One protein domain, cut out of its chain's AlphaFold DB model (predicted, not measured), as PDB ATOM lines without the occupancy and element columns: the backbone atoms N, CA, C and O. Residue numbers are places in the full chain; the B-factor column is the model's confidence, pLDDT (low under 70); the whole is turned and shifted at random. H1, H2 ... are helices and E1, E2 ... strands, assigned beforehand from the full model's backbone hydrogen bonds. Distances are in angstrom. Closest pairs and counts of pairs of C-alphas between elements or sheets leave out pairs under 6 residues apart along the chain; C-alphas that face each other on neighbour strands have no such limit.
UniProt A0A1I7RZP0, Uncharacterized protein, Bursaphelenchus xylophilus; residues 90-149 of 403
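What this domain is: This is residues 90 to 149 of the 403 residues of an uncharacterized protein of Bursaphelenchus xylophilus (UniProt A0A1I7RZP0). A single helix, H1, runs beside a two-stranded antiparallel hairpin, E1 and E2, with a gap between them for most of their length; the long loop of the hairpin, residues 129 to 141, runs out to Asp 133 at one end of the longest axis. The turn after H1, at Asn 118, is at the other end of that axis, and residues 90 to 102 form a winding stretch ahead of the helix. The printed part has 60 residues, with one named helix and two named strands in the order H1, E1, E2; the sheet's order is E1 - E2, and the class is mixed, helices and strands, with under half of the residues in named elements. The whole is elongated and only just loose, close to compact, with a radius of gyration of the C-alphas of 12.7 A and spans of 39 by 23 by 17 A.

How they stand to each other: The printed part begins with residues 90 to 102, which hold no named element. H1, residues 103 to 117, follows; each of its O i to N i+4 pairs is within hydrogen-bond range. A tight link of 4 residues joins H1 to E1, residues 122 to 128. A long link of 13 residues then joins E1 to E2, residues 142 to 148, and the two strands form a hairpin. They are antiparallel neighbours, with 164 degrees between their N-to-C directions. N 122 and O 148 are within hydrogen-bond range at 2.9 A, and so are N 127 and O 144 at 2.8 A. The C-alphas of Ser 126 and Ile 145 face each other at 4.4 A. H1 and E2 have one pair of C-alphas within 8 A, those of Trp 103 and Tyr 142, 7.9 A apart, while their centres are 13.8 A apart.

Where its parts are: H1 begins at C-alpha 103, at (2.537, -3.493, -19.968), and ends at C-alpha 117, at (17.882, -9.016, -6.876), 20.9 A from first to last C-alpha. E1 measures 16.4 A from Arg 122 to Lys 128. E2 measures 16.3 A from Tyr 142 to His 148, whose C-alpha is at (11.971, -18.808, -15.590).

The domain as a whole: The two C-alphas farthest apart are those of Asn 118 and Asp 133, 39.7 A. The first and last printed C-alphas, of Pro 90 and Cys 149, are 20.3 A apart. The printed part has no cut, and its long link is that from E1 to E2. The mean pLDDT of the printed part is 85.7, and no printed residue is under 70.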
ATOM      1  N   PRO A  90       7.114  -5.821  -1.163       75.81
ATOM      2  CA  PRO A  90       6.200  -4.692  -1.339       75.81
ATOM      3  C   PRO A  90       6.913  -3.391  -1.725       75.81
ATOM      4  O   PRO A  90       6.377  -2.600  -2.500       75.81
ATOM      5  N   GLU A  91       8.139  -3.198  -1.236       81.25
ATOM      6  CA  GLU A  91       9.008  -2.052  -1.511       81.25
ATOM      7  C   GLU A  91       9.380  -1.900  -2.991       81.25
ATOM      8  O   GLU A  91       9.577  -0.783  -3.464       81.25
ATOM      9  N   ASP A  92       9.416  -3.004  -3.739       81.38
ATOM     10  CA  ASP A  92       9.757  -3.006  -5.164       81.38
ATOM     11  C   ASP A  92       8.511  -2.894  -6.058       81.38
ATOM     12  O   ASP A  92       8.604  -2.800  -7.285       81.38
ATOM     13  N   GLY A  93       7.318  -2.885  -5.454       84.69
ATOM     14  CA  GLY A  93       6.046  -2.815  -6.164       84.69
ATOM     15  C   GLY A  93       5.731  -4.057  -6.999       84.69
ATOM     16  O   GLY A  93       4.899  -3.959  -7.902       84.69
ATOM     17  N   ILE A  94       6.386  -5.189  -6.713       85.56
ATOM     18  CA  ILE A  94       6.108  -6.503  -7.300       85.56
ATOM     19  C   ILE A  94       5.753  -7.466  -6.173       85.56
ATOM     20  O   ILE A  94       6.588  -7.842  -5.353       85.56
ATOM     21  N   TYR A  95       4.488  -7.860  -6.139       86.06
ATOM     22  CA  TYR A  95       3.930  -8.790  -5.167       86.06
ATOM     23  C   TYR A  95       2.788  -9.578  -5.816       86.06
ATOM     24  O   TYR A  95       2.352  -9.278  -6.932       86.06
ATOM     25  N   MET A  96       2.317 -10.622  -5.138       81.69
ATOM     26  CA  MET A  96       1.243 -11.466  -5.654       81.69
ATOM     27  C   MET A  96      -0.035 -10.644  -5.869       81.69
ATOM     28  O   MET A  96      -0.460  -9.919  -4.973       81.69
ATOM     29  N   ASN A  97      -0.645 -10.769  -7.052       84.56
ATOM     30  CA  ASN A  97      -1.805  -9.979  -7.485       84.56
ATOM     31  C   ASN A  97      -1.540  -8.464  -7.636       84.56
ATOM     32  O   ASN A  97      -2.477  -7.673  -7.567       84.56
ATOM     33  N   ALA A  98      -0.289  -8.036  -7.842       88.25
ATOM     34  CA  ALA A  98      -0.012  -6.651  -8.216       88.25
ATOM     35  C   ALA A  98      -0.645  -6.318  -9.580       88.25
ATOM     36  O   ALA A  98      -0.445  -7.033 -10.564       88.25
ATOM     37  N   GLU A  99      -1.392  -5.217  -9.635       91.31
ATOM     38  CA  GLU A  99      -2.045  -4.733 -10.850       91.31
ATOM     39  C   GLU A  99      -1.254  -3.580 -11.472       91.31
ATOM     40  O   GLU A  99      -0.794  -2.663 -10.786       91.31
ATOM     41  N   PHE A 100      -1.119  -3.612 -12.796       88.50
ATOM     42  CA  PHE A 100      -0.416  -2.599 -13.577       88.50
ATOM     43  C   PHE A 100      -1.347  -2.077 -14.663       88.50
ATOM     44  O   PHE A 100      -2.027  -2.855 -15.327       88.50
ATOM     45  N   LYS A 101      -1.375  -0.754 -14.847       88.38
ATOM     46  CA  LYS A 101      -2.250  -0.117 -15.844       88.38
ATOM     47  C   LYS A 101      -1.824  -0.414 -17.279       88.38
ATOM     48  O   LYS A 101      -2.671  -0.460 -18.157       88.38
ATOM     49  N   THR A 102      -0.523  -0.583 -17.504       87.19
ATOM     50  CA  THR A 102       0.059  -0.834 -18.823       87.19
ATOM     51  C   THR A 102       1.171  -1.869 -18.722       87.19
ATOM     52  O   THR A 102       1.810  -2.027 -17.673       87.19
ATOM     53  N   TRP A 103       1.430  -2.549 -19.838       84.31
ATOM     54  CA  TRP A 103       2.537  -3.493 -19.968       84.31
ATOM     55  C   TRP A 103       3.908  -2.854 -19.679       84.31
ATOM     56  O   TRP A 103       4.756  -3.458 -19.019       84.31
ATOM     57  N   ASP A 104       4.111  -1.605 -20.103       88.38
ATOM     58  CA  ASP A 104       5.364  -0.879 -19.874       88.38
ATOM     59  C   ASP A 104       5.606  -0.578 -18.393       88.38
ATOM     60  O   ASP A 104       6.722  -0.775 -17.907       88.38
ATOM     61  N   ALA A 105       4.559  -0.202 -17.649       90.00
ATOM     62  CA  ALA A 105       4.658   0.033 -16.210       90.00
ATOM     63  C   ALA A 105       5.041  -1.248 -15.449       90.00
ATOM     64  O   ALA A 105       5.831  -1.201 -14.503       90.00
ATOM     65  N   PHE A 106       4.514  -2.402 -15.872       90.31
ATOM     66  CA  PHE A 106       4.944  -3.698 -15.347       90.31
ATOM     67  C   PHE A 106       6.415  -3.972 -15.681       90.31
ATOM     68  O   PHE A 106       7.201  -4.289 -14.788       90.31
ATOM     69  N   ASN A 107       6.806  -3.828 -16.950       89.69
ATOM     70  CA  ASN A 107       8.161  -4.133 -17.405       89.69
ATOM     71  C   ASN A 107       9.226  -3.276 -16.726       89.69
ATOM     72  O   ASN A 107      10.306  -3.783 -16.424       89.69
ATOM     73  N   GLU A 108       8.949  -1.996 -16.502       92.69
ATOM     74  CA  GLU A 108       9.855  -1.098 -15.794       92.69
ATOM     75  C   GLU A 108      10.106  -1.590 -14.365       92.69
ATOM     76  O   GLU A 108      11.257  -1.835 -13.990       92.69
ATOM     77  N   LYS A 109       9.037  -1.839 -13.591       92.44
ATOM     78  CA  LYS A 109       9.176  -2.378 -12.231       92.44
ATOM     79  C   LYS A 109       9.870  -3.735 -12.236       92.44
ATOM     80  O   LYS A 109      10.786  -3.949 -11.446       92.44
ATOM     81  N   PHE A 110       9.492  -4.627 -13.152       90.19
ATOM     82  CA  PHE A 110      10.070  -5.965 -13.265       90.19
ATOM     83  C   PHE A 110      11.565  -5.937 -13.582       90.19
ATOM     84  O   PHE A 110      12.334  -6.670 -12.962       90.19
ATOM     85  N   ARG A 111      12.019  -5.046 -14.470       89.12
ATOM     86  CA  ARG A 111      13.453  -4.849 -14.740       89.12
ATOM     87  C   ARG A 111      14.200  -4.309 -13.528       89.12
ATOM     88  O   ARG A 111      15.278  -4.821 -13.229       89.12
ATOM     89  N   ASN A 112      13.631  -3.336 -12.821       90.81
ATOM     90  CA  ASN A 112      14.239  -2.783 -11.609       90.81
ATOM     91  C   ASN A 112      14.372  -3.850 -10.516       90.81
ATOM     92  O   ASN A 112      15.437  -3.992  -9.917       90.81
ATOM     93  N   TRP A 113      13.333  -4.665 -10.320       89.31
ATOM     94  CA  TRP A 113      13.363  -5.792  -9.394       89.31
ATOM     95  C   TRP A 113      14.412  -6.842  -9.802       89.31
ATOM     96  O   TRP A 113      15.240  -7.236  -8.981       89.31
ATOM     97  N   MET A 114      14.473  -7.235 -11.081       88.12
ATOM     98  CA  MET A 114      15.501  -8.167 -11.576       88.12
ATOM     99  C   MET A 114      16.927  -7.643 -11.359       88.12
ATOM    100  O   MET A 114      17.807  -8.417 -10.977       88.12
ATOM    101  N   ALA A 115      17.151  -6.346 -11.598       86.31
ATOM    102  CA  ALA A 115      18.444  -5.699 -11.404       86.31
ATOM    103  C   ALA A 115      18.838  -5.642  -9.921       86.31
ATOM    104  O   ALA A 115      19.973  -5.963  -9.580       86.31
ATOM    105  N   LYS A 116      17.896  -5.302  -9.033       88.94
ATOM    106  CA  LYS A 116      18.119  -5.243  -7.582       88.94
ATOM    107  C   LYS A 116      18.449  -6.614  -6.987       88.94
ATOM    108  O   LYS A 116      19.348  -6.724  -6.160       88.94
ATOM    109  N   HIS A 117      17.754  -7.662  -7.432       82.44
ATOM    110  CA  HIS A 117      17.882  -9.016  -6.876       82.44
ATOM    111  C   HIS A 117      18.856  -9.919  -7.650       82.44
ATOM    112  O   HIS A 117      19.011 -11.093  -7.311       82.44
ATOM    113  N   ASN A 118      19.537  -9.399  -8.679       81.31
ATOM    114  CA  ASN A 118      20.478 -10.142  -9.531       81.31
ATOM    115  C   ASN A 118      19.899 -11.452 -10.107       81.31
ATOM    116  O   ASN A 118      20.613 -12.448 -10.274       81.31
ATOM    117  N   GLN A 119      18.602 -11.456 -10.436       79.25
ATOM    118  CA  GLN A 119      17.894 -12.624 -10.963       79.25
ATOM    119  C   GLN A 119      17.686 -12.494 -12.481       79.25
ATOM    120  O   GLN A 119      16.831 -11.723 -12.923       79.25
ATOM    121  N   PRO A 120      18.425 -13.241 -13.319       79.88
ATOM    122  CA  PRO A 120      18.350 -13.082 -14.768       79.88
ATOM    123  C   PRO A 120      17.162 -13.844 -15.377       79.88
ATOM    124  O   PRO A 120      17.382 -14.800 -16.111       79.88
ATOM    125  N   PHE A 121      15.910 -13.482 -15.096       80.94
ATOM    126  CA  PHE A 121      14.755 -14.195 -15.664       80.94
ATOM    127  C   PHE A 121      14.707 -14.140 -17.201       80.94
ATOM    128  O   PHE A 121      15.073 -13.150 -17.832       80.94
ATOM    129  N   ARG A 122      14.228 -15.227 -17.816       80.50
ATOM    130  CA  ARG A 122      13.911 -15.310 -19.249       80.50
ATOM    131  C   ARG A 122      12.445 -15.678 -19.434       80.50
ATOM    132  O   ARG A 122      11.891 -16.422 -18.627       80.50
ATOM    133  N   ILE A 123      11.839 -15.195 -20.514       81.00
ATOM    134  CA  ILE A 123      10.486 -15.595 -20.919       81.00
ATOM    135  C   ILE A 123      10.544 -17.046 -21.416       81.00
ATOM    136  O   ILE A 123      11.311 -17.360 -22.325       81.00
ATOM    137  N   SER A 124       9.763 -17.929 -20.799       77.69
ATOM    138  CA  SER A 124       9.646 -19.348 -21.170       77.69
ATOM    139  C   SER A 124       8.429 -19.596 -22.050       77.69
ATOM    140  O   SER A 124       8.519 -20.278 -23.068       77.69
ATOM    141  N   SER A 125       7.304 -18.980 -21.693       76.75
ATOM    142  CA  SER A 125       6.100 -18.940 -22.511       76.75
ATOM    143  C   SER A 125       5.421 -17.585 -22.362       76.75
ATOM    144  O   SER A 125       5.544 -16.907 -21.340       76.75
ATOM    145  N   SER A 126       4.725 -17.178 -23.415       86.06
ATOM    146  CA  SER A 126       3.945 -15.951 -23.429       86.06
ATOM    147  C   SER A 126       2.688 -16.181 -24.249       86.06
ATOM    148  O   SER A 126       2.789 -16.605 -25.403       86.06
ATOM    149  N   ASP A 127       1.534 -15.891 -23.669       87.88
ATOM    150  CA  ASP A 127       0.258 -15.890 -24.368       87.88
ATOM    151  C   ASP A 127      -0.084 -14.460 -24.780       87.88
ATOM    152  O   ASP A 127      -0.089 -13.545 -23.954       87.88
ATOM    153  N   LYS A 128      -0.313 -14.259 -26.073       87.44
ATOM    154  CA  LYS A 128      -0.491 -12.934 -26.658       87.44
ATOM    155  C   LYS A 128      -1.931 -12.458 -26.479       87.44
ATOM    156  O   LYS A 128      -2.863 -13.211 -26.748       87.44
ATOM    157  N   PHE A 129      -2.137 -11.214 -26.046       87.31
ATOM    158  CA  PHE A 129      -3.481 -10.647 -25.995       87.31
ATOM    159  C   PHE A 129      -3.832 -10.031 -27.353       87.31
ATOM    160  O   PHE A 129      -3.347  -8.962 -27.722       87.31
ATOM    161  N   SER A 130      -4.676 -10.735 -28.103       89.50
ATOM    162  CA  SER A 130      -5.251 -10.222 -29.343       89.50
ATOM    163  C   SER A 130      -6.582  -9.521 -29.088       89.50
ATOM    164  O   SER A 130      -7.410  -9.988 -28.301       89.50
ATOM    165  N   ASN A 131      -6.800  -8.421 -29.800       89.19
ATOM    166  CA  ASN A 131      -8.091  -7.759 -29.932       89.19
ATOM    167  C   ASN A 131      -9.106  -8.684 -30.635       89.19
ATOM    168  O   ASN A 131      -8.760  -9.738 -31.173       89.19
ATOM    169  N   GLY A 132     -10.387  -8.300 -30.640       90.75
ATOM    170  CA  GLY A 132     -11.453  -9.097 -31.271       90.75
ATOM    171  C   GLY A 132     -11.285  -9.314 -32.784       90.75
ATOM    172  O   GLY A 132     -11.883 -10.231 -33.334       90.75
ATOM    173  N   ASP A 133     -10.458  -8.499 -33.434       91.75
ATOM    174  CA  ASP A 133     -10.050  -8.586 -34.841       91.75
ATOM    175  C   ASP A 133      -8.783  -9.443 -35.059       91.75
ATOM    176  O   ASP A 133      -8.341  -9.621 -36.191       91.75
ATOM    177  N   GLY A 134      -8.186  -9.981 -33.990       87.31
ATOM    178  CA  GLY A 134      -6.940 -10.747 -34.029       87.31
ATOM    179  C   GLY A 134      -5.664  -9.899 -33.985       87.31
ATOM    180  O   GLY A 134      -4.580 -10.472 -33.843       87.31
ATOM    181  N   SER A 135      -5.763  -8.565 -34.051       90.56
ATOM    182  CA  SER A 135      -4.605  -7.667 -33.964       90.56
ATOM    183  C   SER A 135      -3.985  -7.687 -32.565       90.56
ATOM    184  O   SER A 135      -4.649  -7.981 -31.570       90.56
ATOM    185  N   TRP A 136      -2.684  -7.415 -32.477       87.75
ATOM    186  CA  TRP A 136      -1.973  -7.323 -31.202       87.75
ATOM    187  C   TRP A 136      -2.401  -6.065 -30.443       87.75
ATOM    188  O   TRP A 136      -2.348  -4.967 -30.992       87.75
ATOM    189  N   ASN A 137      -2.806  -6.212 -29.182       88.06
ATOM    190  CA  ASN A 137      -3.115  -5.064 -28.338       88.06
ATOM    191  C   ASN A 137      -1.819  -4.515 -27.724       88.06
ATOM    192  O   ASN A 137      -1.235  -5.156 -26.856       88.06
ATOM    193  N   GLU A 138      -1.365  -3.340 -28.158       85.62
ATOM    194  CA  GLU A 138      -0.113  -2.740 -27.667       85.62
ATOM    195  C   GLU A 138      -0.181  -2.279 -26.201       85.62
ATOM    196  O   GLU A 138       0.846  -2.240 -25.530       85.62
ATOM    197  N   GLU A 139      -1.375  -1.985 -25.679       81.56
ATOM    198  CA  GLU A 139      -1.575  -1.473 -24.316       81.56
ATOM    199  C   GLU A 139      -1.461  -2.586 -23.256       81.56
ATOM    200  O   GLU A 139      -0.781  -2.431 -22.235       81.56
ATOM    201  N   ILE A 140      -2.098  -3.731 -23.523       82.00
ATOM    202  CA  ILE A 140      -2.094  -4.915 -22.648       82.00
ATOM    203  C   ILE A 140      -0.904  -5.826 -22.974       82.00
ATOM    204  O   ILE A 140      -0.293  -6.417 -22.082       82.00
ATOM    205  N   GLY A 141      -0.566  -5.958 -24.257       86.44
ATOM    206  CA  GLY A 141       0.460  -6.857 -24.762       86.44
ATOM    207  C   GLY A 141       0.082  -8.326 -24.572       86.44
ATOM    208  O   GLY A 141      -0.471  -8.976 -25.457       86.44
ATOM    209  N   TYR A 142       0.384  -8.885 -23.406       85.88
ATOM    210  CA  TYR A 142       0.282 -10.320 -23.142       85.88
ATOM    211  C   TYR A 142      -0.856 -10.647 -22.172       85.88
ATOM    212  O   TYR A 142      -1.080  -9.944 -21.194       85.88
ATOM    213  N   ARG A 143      -1.546 -11.769 -22.407       86.31
ATOM    214  CA  ARG A 143      -2.532 -12.328 -21.470       86.31
ATOM    215  C   ARG A 143      -1.851 -13.001 -20.282       86.31
ATOM    216  O   ARG A 143      -2.336 -12.925 -19.159       86.31
ATOM    217  N   SER A 144      -0.751 -13.701 -20.542       86.75
ATOM    218  CA  SER A 144       0.070 -14.325 -19.507       86.75
ATOM    219  C   SER A 144       1.512 -14.434 -19.977       86.75
ATOM    220  O   SER A 144       1.778 -14.605 -21.168       86.75
ATOM    221  N   ILE A 145       2.454 -14.329 -19.044       85.44
ATOM    222  CA  ILE A 145       3.874 -14.541 -19.307       85.44
ATOM    223  C   ILE A 145       4.441 -15.371 -18.175       85.44
ATOM    224  O   ILE A 145       4.256 -15.047 -17.004       85.44
ATOM    225  N   VAL A 146       5.156 -16.429 -18.535       85.25
ATOM    226  CA  VAL A 146       5.852 -17.281 -17.582       85.25
ATOM    227  C   VAL A 146       7.338 -16.983 -17.666       85.25
ATOM    228  O   VAL A 146       7.996 -17.243 -18.680       85.25
ATOM    229  N   TYR A 147       7.871 -16.449 -16.575       81.56
ATOM    230  CA  TYR A 147       9.296 -16.217 -16.406       81.56
ATOM    231  C   TYR A 147       9.954 -17.422 -15.741       81.56
ATOM    232  O   TYR A 147       9.451 -17.956 -14.757       81.56
ATOM    233  N   HIS A 148      11.109 -17.834 -16.252       78.25
ATOM    234  CA  HIS A 148      11.971 -18.808 -15.590       78.25
ATOM    235  C   HIS A 148      13.317 -18.162 -15.299       78.25
ATOM    236  O   HIS A 148      13.941 -17.581 -16.191       78.25
ATOM    237  N   CYS A 149      13.791 -18.272 -14.058       76.75
ATOM    238  CA  CYS A 149      15.173 -17.931 -13.769       76.75
ATOM    239  C   CYS A 149      16.054 -19.069 -14.315       76.75
ATOM    240  O   CYS A 149      15.862 -20.222 -13.935       76.75
TER     241      CYS A 149